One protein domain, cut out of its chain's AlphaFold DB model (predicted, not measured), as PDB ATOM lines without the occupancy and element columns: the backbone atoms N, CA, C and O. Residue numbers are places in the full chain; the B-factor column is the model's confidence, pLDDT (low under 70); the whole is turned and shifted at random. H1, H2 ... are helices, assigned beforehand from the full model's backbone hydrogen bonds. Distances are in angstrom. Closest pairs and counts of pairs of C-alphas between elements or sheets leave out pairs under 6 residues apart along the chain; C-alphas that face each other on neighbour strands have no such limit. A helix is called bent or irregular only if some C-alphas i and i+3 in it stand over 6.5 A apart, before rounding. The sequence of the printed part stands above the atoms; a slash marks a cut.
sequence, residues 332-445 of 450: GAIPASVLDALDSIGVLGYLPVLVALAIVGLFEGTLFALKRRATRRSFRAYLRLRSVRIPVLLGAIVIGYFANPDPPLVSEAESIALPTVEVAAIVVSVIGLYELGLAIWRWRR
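AT A GLANCE: This is residues 332 to 445 of the 450 residues of the protein "Archaellum protein D/E" of Haloarculaceae archaeon HSR-Bgl (UniProt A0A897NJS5). Two helices, H2 and H4, lie side by side and run opposite ways; short H3 makes the turn between them at one end, and H1 makes a corner with H2 at the other. Beyond H4, residues 411 to 445, with part of H5 and the long H6, stick out as a free arm. The printed part has 114 residues and six named helices, H1 to H6 in order, with no named strand: all helix. It is extended and flat, with a radius of gyration of the C-alphas of 22.3 A and spans of 57 by 45 by 18 A.

HOW THE PARTS SIT: H1, residues 336 to 344, and H2, residues 348 to 372, only just touch, with 3 pairs of C-alphas within 8 A, and only at the corner; the closest C-alphas are those of Leu 342 and Leu 348, 5.0 A apart. H2, the hub, has a kink of 34 degrees near residue 355 and is irregular: C-alphas 349 and 352 are 7.8 A apart. With residues 367 to 371 alone it touches H3, residues 376 to 387, in a helical hairpin, closest at the C-alphas of Leu 370 and Ser 378, 5.3 A. H2 touches H4, residues 389 to 401, at a shallow tilt of 22 degrees, opposite ways, closest at the C-alphas of Pro 352 and Gly 400, 4.2 A. H5, residues 408 to 416, and H6, residues 420 to 443, touch no helix. Every O i to N i+4 pair is within hydrogen-bond range in H1, H3, H4, H5 and H6, and 19 of 21 in H2.

IN THESE COORDINATES: H1 begins at C-alpha 336 (38.675, -54.718, 20.282). H2 is 34.4 A long and H6 33.9 A, ending at C-alpha 443 (33.463, 6.116, 6.352).

THE WHOLE: The C-alphas farthest apart, Ser 344 and Arg 445, are 67.1 A apart. The printed part has no cut and no long link, and no printed residue is under 70 in pLDDT.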
ATOM      1  N   GLY A 332      39.227 -45.711  21.825       86.31
ATOM      2  CA  GLY A 332      38.760 -46.666  22.840       86.31
ATOM      3  C   GLY A 332      37.302 -47.133  22.693       86.31
ATOM      4  O   GLY A 332      36.908 -48.102  23.335       86.31
ATOM      5  N   ALA A 333      36.492 -46.474  21.860       90.12
ATOM      6  CA  ALA A 333      35.126 -46.896  21.545       90.12
ATOM      7  C   ALA A 333      35.062 -47.897  20.375       90.12
ATOM      8  O   ALA A 333      33.999 -48.464  20.107       90.12
ATOM      9  N   ILE A 334      36.171 -48.111  19.659       88.44
ATOM     10  CA  ILE A 334      36.244 -49.065  18.551       88.44
ATOM     11  C   ILE A 334      36.314 -50.489  19.133       88.44
ATOM     12  O   ILE A 334      37.109 -50.732  20.041       88.44
ATOM     13  N   PRO A 335      35.504 -51.453  18.646       93.44
ATOM     14  CA  PRO A 335      35.517 -52.816  19.173       93.44
ATOM     15  C   PRO A 335      36.910 -53.453  19.102       93.44
ATOM     16  O   PRO A 335      37.538 -53.429  18.044       93.44
ATOM     17  N   ALA A 336      37.351 -54.093  20.191       90.69
ATOM     18  CA  ALA A 336      38.675 -54.718  20.282       90.69
ATOM     19  C   ALA A 336      38.950 -55.702  19.132       90.69
ATOM     20  O   ALA A 336      40.013 -55.659  18.533       90.69
ATOM     21  N   SER A 337      37.944 -56.475  18.706       91.31
ATOM     22  CA  SER A 337      38.069 -57.395  17.567       91.31
ATOM     23  C   SER A 337      38.462 -56.713  16.251       91.31
ATOM     24  O   SER A 337      39.051 -57.347  15.383       91.31
ATOM     25  N   VAL A 338      38.087 -55.442  16.066       88.25
ATOM     26  CA  VAL A 338      38.470 -54.653  14.886       88.25
ATOM     27  C   VAL A 338      39.904 -54.162  15.038       88.25
ATOM     28  O   VAL A 338      40.666 -54.256  14.083       88.25
ATOM     29  N   LEU A 339      40.279 -53.676  16.223       90.50
ATOM     30  CA  LEU A 339      41.644 -53.226  16.501       90.50
ATOM     31  C   LEU A 339      42.639 -54.385  16.365       90.50
ATOM     32  O   LEU A 339      43.598 -54.253  15.615       90.50
ATOM     33  N   ASP A 340      42.344 -55.539  16.965       91.38
ATOM     34  CA  ASP A 340      43.164 -56.755  16.880       91.38
ATOM     35  C   ASP A 340      43.300 -57.245  15.430       91.38
ATOM     36  O   ASP A 340      44.377 -57.644  14.988       91.38
ATOM     37  N   ALA A 341      42.215 -57.186  14.649       89.00
ATOM     38  CA  ALA A 341      42.254 -57.559  13.239       89.00
ATOM     39  C   ALA A 341      43.129 -56.600  12.417       89.00
ATOM     40  O   ALA A 341      43.899 -57.061  11.577       89.00
ATOM     41  N   LEU A 342      43.035 -55.287  12.654       87.50
ATOM     42  CA  LEU A 342      43.858 -54.287  11.963       87.50
ATOM     43  C   LEU A 342      45.330 -54.354  12.389       87.50
ATOM     44  O   LEU A 342      46.211 -54.142  11.555       87.50
ATOM     45  N   ASP A 343      45.594 -54.683  13.649       90.62
ATOM     46  CA  ASP A 343      46.942 -54.906  14.167       90.62
ATOM     47  C   ASP A 343      47.570 -56.169  13.565       90.62
ATOM     48  O   ASP A 343      48.702 -56.135  13.091       90.62
ATOM     49  N   SER A 344      46.792 -57.253  13.429       89.44
ATOM     50  CA  SER A 344      47.264 -58.515  12.834       89.44
ATOM     51  C   SER A 344      47.740 -58.386  11.382       89.44
ATOM     52  O   SER A 344      48.562 -59.180  10.924       89.44
ATOM     53  N   ILE A 345      47.239 -57.380  10.658       88.06
ATOM     54  CA  ILE A 345      47.646 -57.056   9.283       88.06
ATOM     55  C   ILE A 345      48.594 -55.845   9.219       88.06
ATOM     56  O   ILE A 345      48.925 -55.394   8.124       88.06
ATOM     57  N   GLY A 346      49.024 -55.313  10.369       83.94
ATOM     58  CA  GLY A 346      49.994 -54.222  10.476       83.94
ATOM     59  C   GLY A 346      49.487 -52.857  10.007       83.94
ATOM     60  O   GLY A 346      50.294 -51.989   9.684       83.94
ATOM     61  N   VAL A 347      48.168 -52.640   9.934       86.56
ATOM     62  CA  VAL A 347      47.591 -51.376   9.430       86.56
ATOM     63  C   VAL A 347      46.963 -50.504  10.512       86.56
ATOM     64  O   VAL A 347      46.359 -49.478  10.192       86.56
ATOM     65  N   LEU A 348      47.104 -50.876  11.787       85.31
ATOM     66  CA  LEU A 348      46.523 -50.140  12.911       85.31
ATOM     67  C   LEU A 348      46.953 -48.661  12.926       85.31
ATOM     68  O   LEU A 348      46.119 -47.785  13.146       85.31
ATOM     69  N   GLY A 349      48.210 -48.362  12.579       79.00
ATOM     70  CA  GLY A 349      48.713 -46.984  12.468       79.00
ATOM     71  C   GLY A 349      48.025 -46.140  11.382       79.00
ATOM     72  O   GLY A 349      48.018 -44.913  11.460       79.00
ATOM     73  N   TYR A 350      47.382 -46.771  10.397       82.56
ATOM     74  CA  TYR A 350      46.632 -46.098   9.330       82.56
ATOM     75  C   TYR A 350      45.131 -45.999   9.616       82.56
ATOM     76  O   TYR A 350      44.372 -45.535   8.759       82.56
ATOM     77  N   LEU A 351      44.681 -46.401  10.808       87.38
ATOM     78  CA  LEU A 351      43.274 -46.392  11.199       87.38
ATOM     79  C   LEU A 351      42.557 -45.054  10.913       87.38
ATOM     80  O   LEU A 351      41.472 -45.108  10.328       87.38
ATOM     81  N   PRO A 352      43.134 -43.865  11.197       85.94
ATOM     82  CA  PRO A 352      42.498 -42.591  10.852       85.94
ATOM     83  C   PRO A 352      42.150 -42.451   9.368       85.94
ATOM     84  O   PRO A 352      41.047 -42.036   8.999       85.94
ATOM     85  N   VAL A 353      43.082 -42.848   8.501       83.56
ATOM     86  CA  VAL A 353      42.917 -42.793   7.046       83.56
ATOM     87  C   VAL A 353      41.909 -43.841   6.589       83.56
ATOM     88  O   VAL A 353      41.048 -43.541   5.764       83.56
ATOM     89  N   LEU A 354      41.961 -45.052   7.148       85.88
ATOM     90  CA  LEU A 354      41.025 -46.128   6.823       85.88
ATOM     91  C   LEU A 354      39.583 -45.756   7.179       85.88
ATOM     92  O   LEU A 354      38.683 -45.984   6.371       85.88
ATOM     93  N   VAL A 355      39.358 -45.132   8.339       87.44
ATOM     94  CA  VAL A 355      38.033 -44.642   8.743       87.44
ATOM     95  C   VAL A 355      37.549 -43.547   7.793       87.44
ATOM     96  O   VAL A 355      36.418 -43.616   7.304       87.44
ATOM     97  N   ALA A 356      38.405 -42.575   7.462       82.19
ATOM     98  CA  ALA A 356      38.062 -41.529   6.501       82.19
ATOM     99  C   ALA A 356      37.694 -42.119   5.125       82.19
ATOM    100  O   ALA A 356      36.651 -41.785   4.557       82.19
ATOM    101  N   LEU A 357      38.503 -43.051   4.612       85.25
ATOM    102  CA  LEU A 357      38.262 -43.742   3.345       85.25
ATOM    103  C   LEU A 357      36.999 -44.604   3.382       85.25
ATOM    104  O   LEU A 357      36.278 -44.639   2.389       85.25
ATOM    105  N   ALA A 358      36.692 -45.261   4.500       88.12
ATOM    106  CA  ALA A 358      35.467 -46.040   4.654       88.12
ATOM    107  C   ALA A 358      34.222 -45.144   4.586       88.12
ATOM    108  O   ALA A 358      33.273 -45.467   3.869       88.12
ATOM    109  N   ILE A 359      34.239 -43.988   5.260       88.06
ATOM    110  CA  ILE A 359      33.145 -43.005   5.209       88.06
ATOM    111  C   ILE A 359      32.965 -42.482   3.779       88.06
ATOM    112  O   ILE A 359      31.847 -42.475   3.254       88.06
ATOM    113  N   VAL A 360      34.061 -42.086   3.125       86.31
ATOM    114  CA  VAL A 360      34.036 -41.598   1.737       86.31
ATOM    115  C   VAL A 360      33.567 -42.693   0.780       86.31
ATOM    116  O   VAL A 360      32.711 -42.439  -0.063       86.31
ATOM    117  N   GLY A 361      34.069 -43.917   0.928       83.00
ATOM    118  CA  GLY A 361      33.715 -45.067   0.101       83.00
ATOM    119  C   GLY A 361      32.243 -45.451   0.232       83.00
ATOM    120  O   GLY A 361      31.574 -45.667  -0.779       83.00
ATOM    121  N   LEU A 362      31.701 -45.456   1.453       90.75
ATOM    122  CA  LEU A 362      30.269 -45.653   1.695       90.75
ATOM    123  C   LEU A 362      29.445 -44.544   1.040       90.75
ATOM    124  O   LEU A 362      28.469 -44.829   0.341       90.75
ATOM    125  N   PHE A 363      29.851 -43.287   1.213       90.62
ATOM    126  CA  PHE A 363      29.160 -42.144   0.629       90.62
ATOM    127  C   PHE A 363      29.157 -42.187  -0.908       90.62
ATOM    128  O   PHE A 363      28.092 -42.123  -1.526       90.62
ATOM    129  N   GLU A 364      30.313 -42.375  -1.540       88.75
ATOM    130  CA  GLU A 364      30.430 -42.506  -2.997       88.75
ATOM    131  C   GLU A 364      29.696 -43.747  -3.518       88.75
ATOM    132  O   GLU A 364      29.015 -43.683  -4.545       88.75
ATOM    133  N   GLY A 365      29.737 -44.855  -2.773       87.31
ATOM    134  CA  GLY A 365      28.959 -46.058  -3.058       87.31
ATOM    135  C   GLY A 365      27.454 -45.783  -3.073       87.31
ATOM    136  O   GLY A 365      26.750 -46.226  -3.989       87.31
ATOM    137  N   THR A 366      26.946 -44.981  -2.129       88.25
ATOM    138  CA  THR A 366      25.532 -44.566  -2.128       88.25
ATOM    139  C   THR A 366      25.192 -43.676  -3.321       88.25
ATOM    140  O   THR A 366      24.162 -43.892  -3.968       88.25
ATOM    141  N   LEU A 367      26.063 -42.728  -3.681       87.12
ATOM    142  CA  LEU A 367      25.884 -41.883  -4.861       87.12
ATOM    143  C   LEU A 367      25.864 -42.717  -6.145       87.12
ATOM    144  O   LEU A 367      25.002 -42.504  -7.005       87.12
ATOM    145  N   PHE A 368      26.760 -43.695  -6.259       87.44
ATOM    146  CA  PHE A 368      26.820 -44.624  -7.381       87.44
ATOM    147  C   PHE A 368      25.545 -45.476  -7.481       87.44
ATOM    148  O   PHE A 368      24.934 -45.557  -8.551       87.44
ATOM    149  N   ALA A 369      25.078 -46.042  -6.365       88.31
ATOM    150  CA  ALA A 369      23.845 -46.827  -6.318       88.31
ATOM    151  C   ALA A 369      22.604 -45.990  -6.685       88.31
ATOM    152  O   ALA A 369      21.745 -46.448  -7.446       88.31
ATOM    153  N   LEU A 370      22.517 -44.748  -6.198       87.88
ATOM    154  CA  LEU A 370      21.430 -43.819  -6.523       87.88
ATOM    155  C   LEU A 370      21.430 -43.418  -8.001       87.88
ATOM    156  O   LEU A 370      20.356 -43.342  -8.610       87.88
ATOM    157  N   LYS A 371      22.619 -43.219  -8.584       84.50
ATOM    158  CA  LYS A 371      22.799 -42.941 -10.015       84.50
ATOM    159  C   LYS A 371      22.346 -44.125 -10.876       84.50
ATOM    160  O   LYS A 371      21.696 -43.914 -11.897       84.50
ATOM    161  N   ARG A 372      22.623 -45.363 -10.449       87.62
ATOM    162  CA  ARG A 372      22.294 -46.590 -11.201       87.62
ATOM    163  C   ARG A 372      20.800 -46.939 -11.210       87.62
ATOM    164  O   ARG A 372      20.332 -47.539 -12.168       87.62
ATOM    165  N   ARG A 373      20.031 -46.554 -10.183       84.12
ATOM    166  CA  ARG A 373      18.599 -46.912 -10.036       84.12
ATOM    167  C   ARG A 373      17.614 -46.138 -10.942       84.12
ATOM    168  O   ARG A 373      16.418 -46.390 -10.845       84.12
ATOM    169  N   ALA A 374      18.078 -45.205 -11.784       73.25
ATOM    170  CA  ALA A 374      17.337 -44.523 -12.871       73.25
ATOM    171  C   ALA A 374      15.881 -44.055 -12.582       73.25
ATOM    172  O   ALA A 374      15.071 -43.917 -13.495       73.25
ATOM    173  N   THR A 375      15.522 -43.772 -11.325       86.25
ATOM    174  CA  THR A 375      14.158 -43.379 -10.929       86.25
ATOM    175  C   THR A 375      14.101 -41.872 -10.645       86.25
ATOM    176  O   THR A 375      15.027 -41.312 -10.058       86.25
ATOM    177  N   ARG A 376      12.986 -41.180 -10.945       80.31
ATOM    178  CA  ARG A 376      12.829 -39.729 -10.647       80.31
ATOM    179  C   ARG A 376      13.095 -39.358  -9.177       80.31
ATOM    180  O   ARG A 376      13.552 -38.251  -8.895       80.31
ATOM    181  N   ARG A 377      12.790 -40.256  -8.230       82.44
ATOM    182  CA  ARG A 377      13.079 -40.064  -6.795       82.44
ATOM    183  C   ARG A 377      14.568 -40.247  -6.478       82.44
ATOM    184  O   ARG A 377      15.117 -39.429  -5.745       82.44
ATOM    185  N   SER A 378      15.230 -41.251  -7.062       81.00
ATOM    186  CA  SER A 378      16.661 -41.499  -6.838       81.00
ATOM    187  C   SER A 378      17.536 -40.412  -7.456       81.00
ATOM    188  O   SER A 378      18.536 -40.040  -6.860       81.00
ATOM    189  N   PHE A 379      17.124 -39.830  -8.587       84.31
ATOM    190  CA  PHE A 379      17.832 -38.707  -9.204       84.31
ATOM    191  C   PHE A 379      17.762 -37.427  -8.354       84.31
ATOM    192  O   PHE A 379      18.776 -36.767  -8.138       84.31
ATOM    193  N   ARG A 380      16.589 -37.104  -7.785       85.50
ATOM    194  CA  ARG A 380      16.463 -35.988  -6.827       85.50
ATOM    195  C   ARG A 380      17.281 -36.223  -5.556       85.50
ATOM    196  O   ARG A 380      17.916 -35.292  -5.072       85.50
ATOM    197  N   ALA A 381      17.283 -37.452  -5.037       84.31
ATOM    198  CA  ALA A 381      18.120 -37.824  -3.900       84.31
ATOM    199  C   ALA A 381      19.615 -37.706  -4.240       84.31
ATOM    200  O   ALA A 381      20.356 -37.099  -3.478       84.31
ATOM    201  N   TYR A 382      20.040 -38.185  -5.411       87.44
ATOM    202  CA  TYR A 382      21.412 -38.056  -5.904       87.44
ATOM    203  C   TYR A 382      21.866 -36.595  -5.966       87.44
ATOM    204  O   TYR A 382      22.943 -36.284  -5.474       87.44
ATOM    205  N   LEU A 383      21.049 -35.685  -6.509       85.25
ATOM    206  CA  LEU A 383      21.400 -34.260  -6.570       85.25
ATOM    207  C   LEU A 383      21.561 -33.643  -5.172       85.25
ATOM    208  O   LEU A 383      22.525 -32.915  -4.942       85.25
ATOM    209  N   ARG A 384      20.668 -33.978  -4.231       86.25
ATOM    210  CA  ARG A 384      20.750 -33.508  -2.835       86.25
ATOM    211  C   ARG A 384      21.947 -34.088  -2.080       86.25
ATOM    212  O   ARG A 384      22.615 -33.362  -1.352       86.25
ATOM    213  N   LEU A 385      22.243 -35.377  -2.245       85.12
ATOM    214  CA  LEU A 385      23.436 -35.963  -1.630       85.12
ATOM    215  C   LEU A 385      24.708 -35.402  -2.273       85.12
ATOM    216  O   LEU A 385      25.654 -35.063  -1.575       85.12
ATOM    217  N   ARG A 386      24.732 -35.212  -3.593       84.12
ATOM    218  CA  ARG A 386      25.898 -34.658  -4.286       84.12
ATOM    219  C   ARG A 386      26.239 -33.244  -3.814       84.12
ATOM    220  O   ARG A 386      27.423 -32.923  -3.750       84.12
ATOM    221  N   SER A 387      25.254 -32.422  -3.439       76.88
ATOM    222  CA  SER A 387      25.528 -31.087  -2.883       76.88
ATOM    223  C   SER A 387      26.238 -31.113  -1.527       76.88
ATOM    224  O   SER A 387      26.943 -30.163  -1.209       76.88
ATOM    225  N   VAL A 388      26.120 -32.199  -0.754       84.75
ATOM    226  CA  VAL A 388      26.819 -32.358   0.536       84.75
ATOM    227  C   VAL A 388      28.114 -33.167   0.424       84.75
ATOM    228  O   VAL A 388      28.730 -33.491   1.431       84.75
ATOM    229  N   ARG A 389      28.590 -33.458  -0.792       81.00
ATOM    230  CA  ARG A 389      29.826 -34.229  -1.002       81.00
ATOM    231  C   ARG A 389      31.044 -33.605  -0.321       81.00
ATOM    232  O   ARG A 389      31.797 -34.308   0.336       81.00
ATOM    233  N   ILE A 390      31.221 -32.293  -0.466       73.50
ATOM    234  CA  ILE A 390      32.342 -31.563   0.141       73.50
ATOM    235  C   ILE A 390      32.268 -31.589   1.676       73.50
ATOM    236  O   ILE A 390      33.251 -32.002   2.285       73.50
ATOM    237  N   PRO A 391      31.145 -31.223   2.333       77.50
ATOM    238  CA  PRO A 391      31.082 -31.295   3.790       77.50
ATOM    239  C   PRO A 391      31.229 -32.724   4.324       77.50
ATOM    240  O   PRO A 391      31.828 -32.900   5.377       77.50
ATOM    241  N   VAL A 392      30.762 -33.749   3.601       83.25
ATOM    242  CA  VAL A 392      31.001 -35.151   3.987       83.25
ATOM    243  C   VAL A 392      32.479 -35.519   3.883       83.25
ATOM    244  O   VAL A 392      32.989 -36.178   4.780       83.25
ATOM    245  N   LEU A 393      33.186 -35.072   2.842       78.69
ATOM    246  CA  LEU A 393      34.622 -35.319   2.697       78.69
ATOM    247  C   LEU A 393      35.423 -34.657   3.828       78.69
ATOM    248  O   LEU A 393      36.267 -35.302   4.442       78.69
ATOM    249  N   LEU A 394      35.119 -33.394   4.136       75.62
ATOM    250  CA  LEU A 394      35.745 -32.675   5.248       75.62
ATOM    251  C   LEU A 394      35.419 -33.340   6.591       75.62
ATOM    252  O   LEU A 394      36.314 -33.568   7.402       75.62
ATOM    253  N   GLY A 395      34.157 -33.718   6.798       82.38
ATOM    254  CA  GLY A 395      33.725 -34.453   7.983       82.38
ATOM    255  C   GLY A 395      34.422 -35.805   8.119       82.38
ATOM    256  O   GLY A 395      34.821 -36.160   9.219       82.38
ATOM    257  N   ALA A 396      34.638 -36.533   7.023       84.06
ATOM    258  CA  ALA A 396      35.339 -37.815   7.033       84.06
ATOM    259  C   ALA A 396      36.799 -37.675   7.480       84.06
ATOM    260  O   ALA A 396      37.276 -38.523   8.228       84.06
ATOM    261  N   ILE A 397      37.485 -36.601   7.074       81.75
ATOM    262  CA  ILE A 397      38.853 -36.304   7.523       81.75
ATOM    263  C   ILE A 397      38.866 -36.022   9.027       81.75
ATOM    264  O   ILE A 397      39.661 -36.616   9.748       81.75
ATOM    265  N   VAL A 398      37.962 -35.160   9.508       83.81
ATOM    266  CA  VAL A 398      37.875 -34.811  10.937       83.81
ATOM    267  C   VAL A 398      37.513 -36.033  11.778       83.81
ATOM    268  O   VAL A 398      38.161 -36.306  12.781       83.81
ATOM    269  N   ILE A 399      36.508 -36.806  11.360       87.50
ATOM    270  CA  ILE A 399      36.100 -38.028  12.055       87.50
ATOM    271  C   ILE A 399      37.248 -39.034  12.041       87.50
ATOM    272  O   ILE A 399      37.585 -39.562  13.092       87.50
ATOM    273  N   GLY A 400      37.885 -39.274  10.893       86.38
ATOM    274  CA  GLY A 400      39.040 -40.165  10.801       86.38
ATOM    275  C   GLY A 400      40.169 -39.741  11.738       86.38
ATOM    276  O   GLY A 400      40.692 -40.570  12.471       86.38
ATOM    277  N   TYR A 401      40.482 -38.448  11.805       86.25
ATOM    278  CA  TYR A 401      41.534 -37.907  12.666       86.25
ATOM    279  C   TYR A 401      41.365 -38.276  14.154       86.25
ATOM    280  O   TYR A 401      42.324 -38.718  14.784       86.25
ATOM    281  N   PHE A 402      40.146 -38.192  14.698       88.88
ATOM    282  CA  PHE A 402      39.858 -38.574  16.093       88.88
ATOM    283  C   PHE A 402      39.815 -40.095  16.342       88.88
ATOM    284  O   PHE A 402      39.641 -40.520  17.487       88.88
ATOM    285  N   ALA A 403      39.999 -40.922  15.305       87.19
ATOM    286  CA  ALA A 403      40.267 -42.350  15.468       87.19
ATOM    287  C   ALA A 403      41.712 -42.625  15.907       87.19
ATOM    288  O   ALA A 403      42.037 -43.768  16.195       87.19
ATOM    289  N   ASN A 404      42.596 -41.625  15.915       86.19
ATOM    290  CA  ASN A 404      43.959 -41.784  16.409       86.19
ATOM    291  C   ASN A 404      43.944 -41.901  17.948       86.19
ATOM    292  O   ASN A 404      43.285 -41.061  18.564       86.19
ATOM    293  N   PRO A 405      44.623 -42.887  18.578       84.44
ATOM    294  CA  PRO A 405      44.736 -42.969  20.038       84.44
ATOM    295  C   PRO A 405      45.207 -41.655  20.666       84.44
ATOM    296  O   PRO A 405      44.537 -41.164  21.574       84.44
ATOM    297  N   ASP A 406      46.253 -41.052  20.090       81.88
ATOM    298  CA  ASP A 406      46.840 -39.783  20.526       81.88
ATOM    299  C   ASP A 406      46.858 -38.792  19.348       81.88
ATOM    300  O   ASP A 406      47.779 -38.804  18.524       81.88
ATOM    301  N   PRO A 407      45.822 -37.948  19.188       81.62
ATOM    302  CA  PRO A 407      45.752 -37.014  18.075       81.62
ATOM    303  C   PRO A 407      46.822 -35.911  18.230       81.62
ATOM    304  O   PRO A 407      46.726 -35.098  19.152       81.62
ATOM    305  N   PRO A 408      47.811 -35.803  17.319       73.06
ATOM    306  CA  PRO A 408      48.987 -34.952  17.525       73.06
ATOM    307  C   PRO A 408      48.649 -33.458  17.650       73.06
ATOM    308  O   PRO A 408      49.057 -32.820  18.609       73.06
ATOM    309  N   LEU A 409      47.814 -32.914  16.756       73.31
ATOM    310  CA  LEU A 409      47.317 -31.532  16.832       73.31
ATOM    311  C   LEU A 409      46.561 -31.223  18.132       73.31
ATOM    312  O   LEU A 409      46.604 -30.087  18.589       73.31
ATOM    313  N   VAL A 410      45.858 -32.199  18.718       77.94
ATOM    314  CA  VAL A 410      45.181 -32.005  20.011       77.94
ATOM    315  C   VAL A 410      46.218 -31.949  21.125       77.94
ATOM    316  O   VAL A 410      46.192 -31.007  21.908       77.94
ATOM    317  N   SER A 411      47.178 -32.878  21.138       74.56
ATOM    318  CA  SER A 411      48.260 -32.878  22.133       74.56
ATOM    319  C   SER A 411      49.140 -31.621  22.059       74.56
ATOM    320  O   SER A 411      49.554 -31.075  23.080       74.56
ATOM    321  N   GLU A 412      49.378 -31.104  20.854       71.88
ATOM    322  CA  GLU A 412      50.164 -29.894  20.629       71.88
ATOM    323  C   GLU A 412      49.373 -28.637  21.021       71.88
ATOM    324  O   GLU A 412      49.910 -27.747  21.678       71.88
ATOM    325  N   ALA A 413      48.071 -28.586  20.723       70.81
ATOM    326  CA  ALA A 413      47.192 -27.517  21.196       70.81
ATOM    327  C   ALA A 413      47.075 -27.488  22.732       70.81
ATOM    328  O   ALA A 413      47.156 -26.418  23.341       70.81
ATOM    329  N   GLU A 414      46.969 -28.656  23.371       75.12
ATOM    330  CA  GLU A 414      47.001 -28.796  24.832       75.12
ATOM    331  C   GLU A 414      48.339 -28.342  25.436       75.12
ATOM    332  O   GLU A 414      48.357 -27.843  26.561       75.12
ATOM    333  N   SER A 415      49.447 -28.439  24.693       75.25
ATOM    334  CA  SER A 415      50.753 -27.937  25.146       75.25
ATOM    335  C   SER A 415      50.862 -26.404  25.131       75.25
ATOM    336  O   SER A 415      51.619 -25.837  25.920       75.25
ATOM    337  N   ILE A 416      50.098 -25.724  24.266       77.75
ATOM    338  CA  ILE A 416      50.063 -24.255  24.169       77.75
ATOM    339  C   ILE A 416      49.122 -23.660  25.231       77.75
ATOM    340  O   ILE A 416      49.443 -22.609  25.784       77.75
ATOM    341  N   ALA A 417      47.977 -24.321  25.474       78.25
ATOM    342  CA  ALA A 417      46.911 -24.018  26.443       78.25
ATOM    343  C   ALA A 417      47.002 -22.641  27.133       78.25
ATOM    344  O   ALA A 417      47.300 -22.527  28.326       78.25
ATOM    345  N   LEU A 418      46.692 -21.580  26.383       82.31
ATOM    346  CA  LEU A 418      46.675 -20.226  26.927       82.31
ATOM    347  C   LEU A 418      45.460 -20.031  27.854       82.31
ATOM    348  O   LEU A 418      44.398 -20.634  27.629       82.31
ATOM    349  N   PRO A 419      45.560 -19.151  28.872       86.00
ATOM    350  CA  PRO A 419      44.429 -18.812  29.726       86.00
ATOM    351  C   PRO A 419      43.221 -18.352  28.896       86.00
ATOM    352  O   PRO A 419      43.329 -17.463  28.049       86.00
ATOM    353  N   THR A 420      42.039 -18.916  29.162       83.81
ATOM    354  CA  THR A 420      40.799 -18.626  28.406       83.81
ATOM    355  C   THR A 420      40.474 -17.139  28.309       83.81
ATOM    356  O   THR A 420      39.957 -16.689  27.287       83.81
ATOM    357  N   VAL A 421      40.800 -16.363  29.344       85.88
ATOM    358  CA  VAL A 421      40.585 -14.911  29.380       85.88
ATOM    359  C   VAL A 421      41.471 -14.183  28.364       85.88
ATOM    360  O   VAL A 421      40.992 -13.283  27.676       85.88
ATOM    361  N   GLU A 422      42.734 -14.590  28.224       85.00
ATOM    362  CA  GLU A 422      43.670 -13.996  27.262       85.00
ATOM    363  C   GLU A 422      43.246 -14.312  25.829       85.00
ATOM    364  O   GLU A 422      43.183 -13.424  24.980       85.00
ATOM    365  N   VAL A 423      42.853 -15.560  25.573       85.31
ATOM    366  CA  VAL A 423      42.399 -15.975  24.243       85.31
ATOM    367  C   VAL A 423      41.080 -15.307  23.865       85.31
ATOM    368  O   VAL A 423      40.938 -14.827  22.741       85.31
ATOM    369  N   ALA A 424      40.133 -15.188  24.801       84.62
ATOM    370  CA  ALA A 424      38.900 -14.440  24.576       84.62
ATOM    371  C   ALA A 424      39.189 -12.964  24.256       84.62
ATOM    372  O   ALA A 424      38.590 -12.411  23.332       84.62
ATOM    373  N   ALA A 425      40.142 -12.339  24.957       86.38
ATOM    374  CA  ALA A 425      40.566 -10.972  24.672       86.38
ATOM    375  C   ALA A 425      41.193 -10.842  23.273       86.38
ATOM    376  O   ALA A 425      40.868  -9.894  22.556       86.38
ATOM    377  N   ILE A 426      42.023 -11.801  22.846       85.38
ATOM    378  CA  ILE A 426      42.608 -11.839  21.495       85.38
ATOM    379  C   ILE A 426      41.512 -11.987  20.437       85.38
ATOM    380  O   ILE A 426      41.460 -11.190  19.501       85.38
ATOM    381  N   VAL A 427      40.598 -12.949  20.595       87.12
ATOM    382  CA  VAL A 427      39.490 -13.189  19.655       87.12
ATOM    383  C   VAL A 427      38.619 -11.942  19.512       87.12
ATOM    384  O   VAL A 427      38.354 -11.499  18.393       87.12
ATOM    385  N   VAL A 428      38.215 -11.333  20.631       89.06
ATOM    386  CA  VAL A 428      37.417 -10.098  20.630       89.06
ATOM    387  C   VAL A 428      38.193  -8.943  20.000       89.06
ATOM    388  O   VAL A 428      37.611  -8.177  19.236       89.06
ATOM    389  N   SER A 429      39.498  -8.833  20.253       84.06
ATOM    390  CA  SER A 429      40.341  -7.789  19.660       84.06
ATOM    391  C   SER A 429      40.477  -7.952  18.148       84.06
ATOM    392  O   SER A 429      40.344  -6.974  17.419       84.06
ATOM    393  N   VAL A 430      40.679  -9.176  17.653       87.00
ATOM    394  CA  VAL A 430      40.768  -9.471  16.214       87.00
ATOM    395  C   VAL A 430      39.437  -9.180  15.520       87.00
ATOM    396  O   VAL A 430      39.417  -8.480  14.504       87.00
ATOM    397  N   ILE A 431      38.315  -9.636  16.087       89.06
ATOM    398  CA  ILE A 431      36.972  -9.345  15.557       89.06
ATOM    399  C   ILE A 431      36.684  -7.837  15.615       89.06
ATOM    400  O   ILE A 431      36.167  -7.267  14.655       89.06
ATOM    401  N   GLY A 432      37.059  -7.171  16.708       86.62
ATOM    402  CA  GLY A 432      36.894  -5.731  16.893       86.62
ATOM    403  C   GLY A 432      37.696  -4.911  15.886       86.62
ATOM    404  O   GLY A 432      37.146  -4.001  15.270       86.62
ATOM    405  N   LEU A 433      38.965  -5.259  15.653       88.38
ATOM    406  CA  LEU A 433      39.815  -4.633  14.633       88.38
ATOM    407  C   LEU A 433      39.260  -4.845  13.226       88.38
ATOM    408  O   LEU A 433      39.274  -3.922  12.411       88.38
ATOM    409  N   TYR A 434      38.741  -6.039  12.950       86.88
ATOM    410  CA  TYR A 434      38.104  -6.352  11.680       86.88
ATOM    411  C   TYR A 434      36.857  -5.485  11.434       86.88
ATOM    412  O   TYR A 434      36.738  -4.845  10.386       86.88
ATOM    413  N   GLU A 435      35.957  -5.388  12.417       89.50
ATOM    414  CA  GLU A 435      34.757  -4.546  12.324       89.50
ATOM    415  C   GLU A 435      35.091  -3.048  12.280       89.50
ATOM    416  O   GLU A 435      34.478  -2.299  11.513       89.50
ATOM    417  N   LEU A 436      36.103  -2.602  13.029       87.31
ATOM    418  CA  LEU A 436      36.609  -1.230  12.976       87.31
ATOM    419  C   LEU A 436      37.188  -0.908  11.590       87.31
ATOM    420  O   LEU A 436      36.902   0.153  11.035       87.31
ATOM    421  N   GLY A 437      37.934  -1.837  10.990       85.44
ATOM    422  CA  GLY A 437      38.435  -1.720   9.620       85.44
ATOM    423  C   GLY A 437      37.306  -1.580   8.599       85.44
ATOM    424  O   GLY A 437      37.351  -0.688   7.748       85.44
ATOM    425  N   LEU A 438      36.244  -2.386   8.724       86.75
ATOM    426  CA  LEU A 438      35.040  -2.261   7.896       86.75
ATOM    427  C   LEU A 438      34.342  -0.906   8.089       86.75
ATOM    428  O   LEU A 438      33.906  -0.297   7.109       86.75
ATOM    429  N   ALA A 439      34.242  -0.417   9.328       84.75
ATOM    430  CA  ALA A 439      33.621   0.867   9.645       84.75
ATOM    431  C   ALA A 439      34.414   2.054   9.075       84.75
ATOM    432  O   ALA A 439      33.835   2.928   8.429       84.75
ATOM    433  N   ILE A 440      35.741   2.057   9.233       86.06
ATOM    434  CA  ILE A 440      36.631   3.085   8.665       86.06
ATOM    435  C   ILE A 440      36.552   3.075   7.137       86.06
ATOM    436  O   ILE A 440      36.530   4.131   6.505       86.06
ATOM    437  N   TRP A 441      36.489   1.894   6.527       84.06
ATOM    438  CA  TRP A 441      36.410   1.770   5.076       84.06
ATOM    439  C   TRP A 441      35.073   2.249   4.507       84.06
ATOM    440  O   TRP A 441      35.066   2.885   3.452       84.06
ATOM    441  N   ARG A 442      33.965   2.019   5.227       84.31
ATOM    442  CA  ARG A 442      32.668   2.653   4.931       84.31
ATOM    443  C   ARG A 442      32.763   4.167   5.029       84.31
ATOM    444  O   ARG A 442      32.350   4.851   4.107       84.31
ATOM    445  N   TRP A 443      33.351   4.678   6.109       81.56
ATOM    446  CA  TRP A 443      33.463   6.116   6.352       81.56
ATOM    447  C   TRP A 443      34.325   6.841   5.305       81.56
ATOM    448  O   TRP A 443      34.014   7.961   4.912       81.56
ATOM    449  N   ARG A 444      35.384   6.195   4.797       81.38
ATOM    450  CA  ARG A 444      36.271   6.756   3.761       81.38
ATOM    451  C   ARG A 444      35.709   6.709   2.335       81.38
ATOM    452  O   ARG A 444      36.346   7.266   1.443       81.38
ATOM    453  N   ARG A 445      34.569   6.056   2.085       70.38
ATOM    454  CA  ARG A 445      33.863   6.144   0.797       70.38
ATOM    455  C   ARG A 445      32.714   7.145   0.947       70.38
ATOM    456  O   ARG A 445      31.715   6.786   1.563       70.38
TER     457      ARG A 445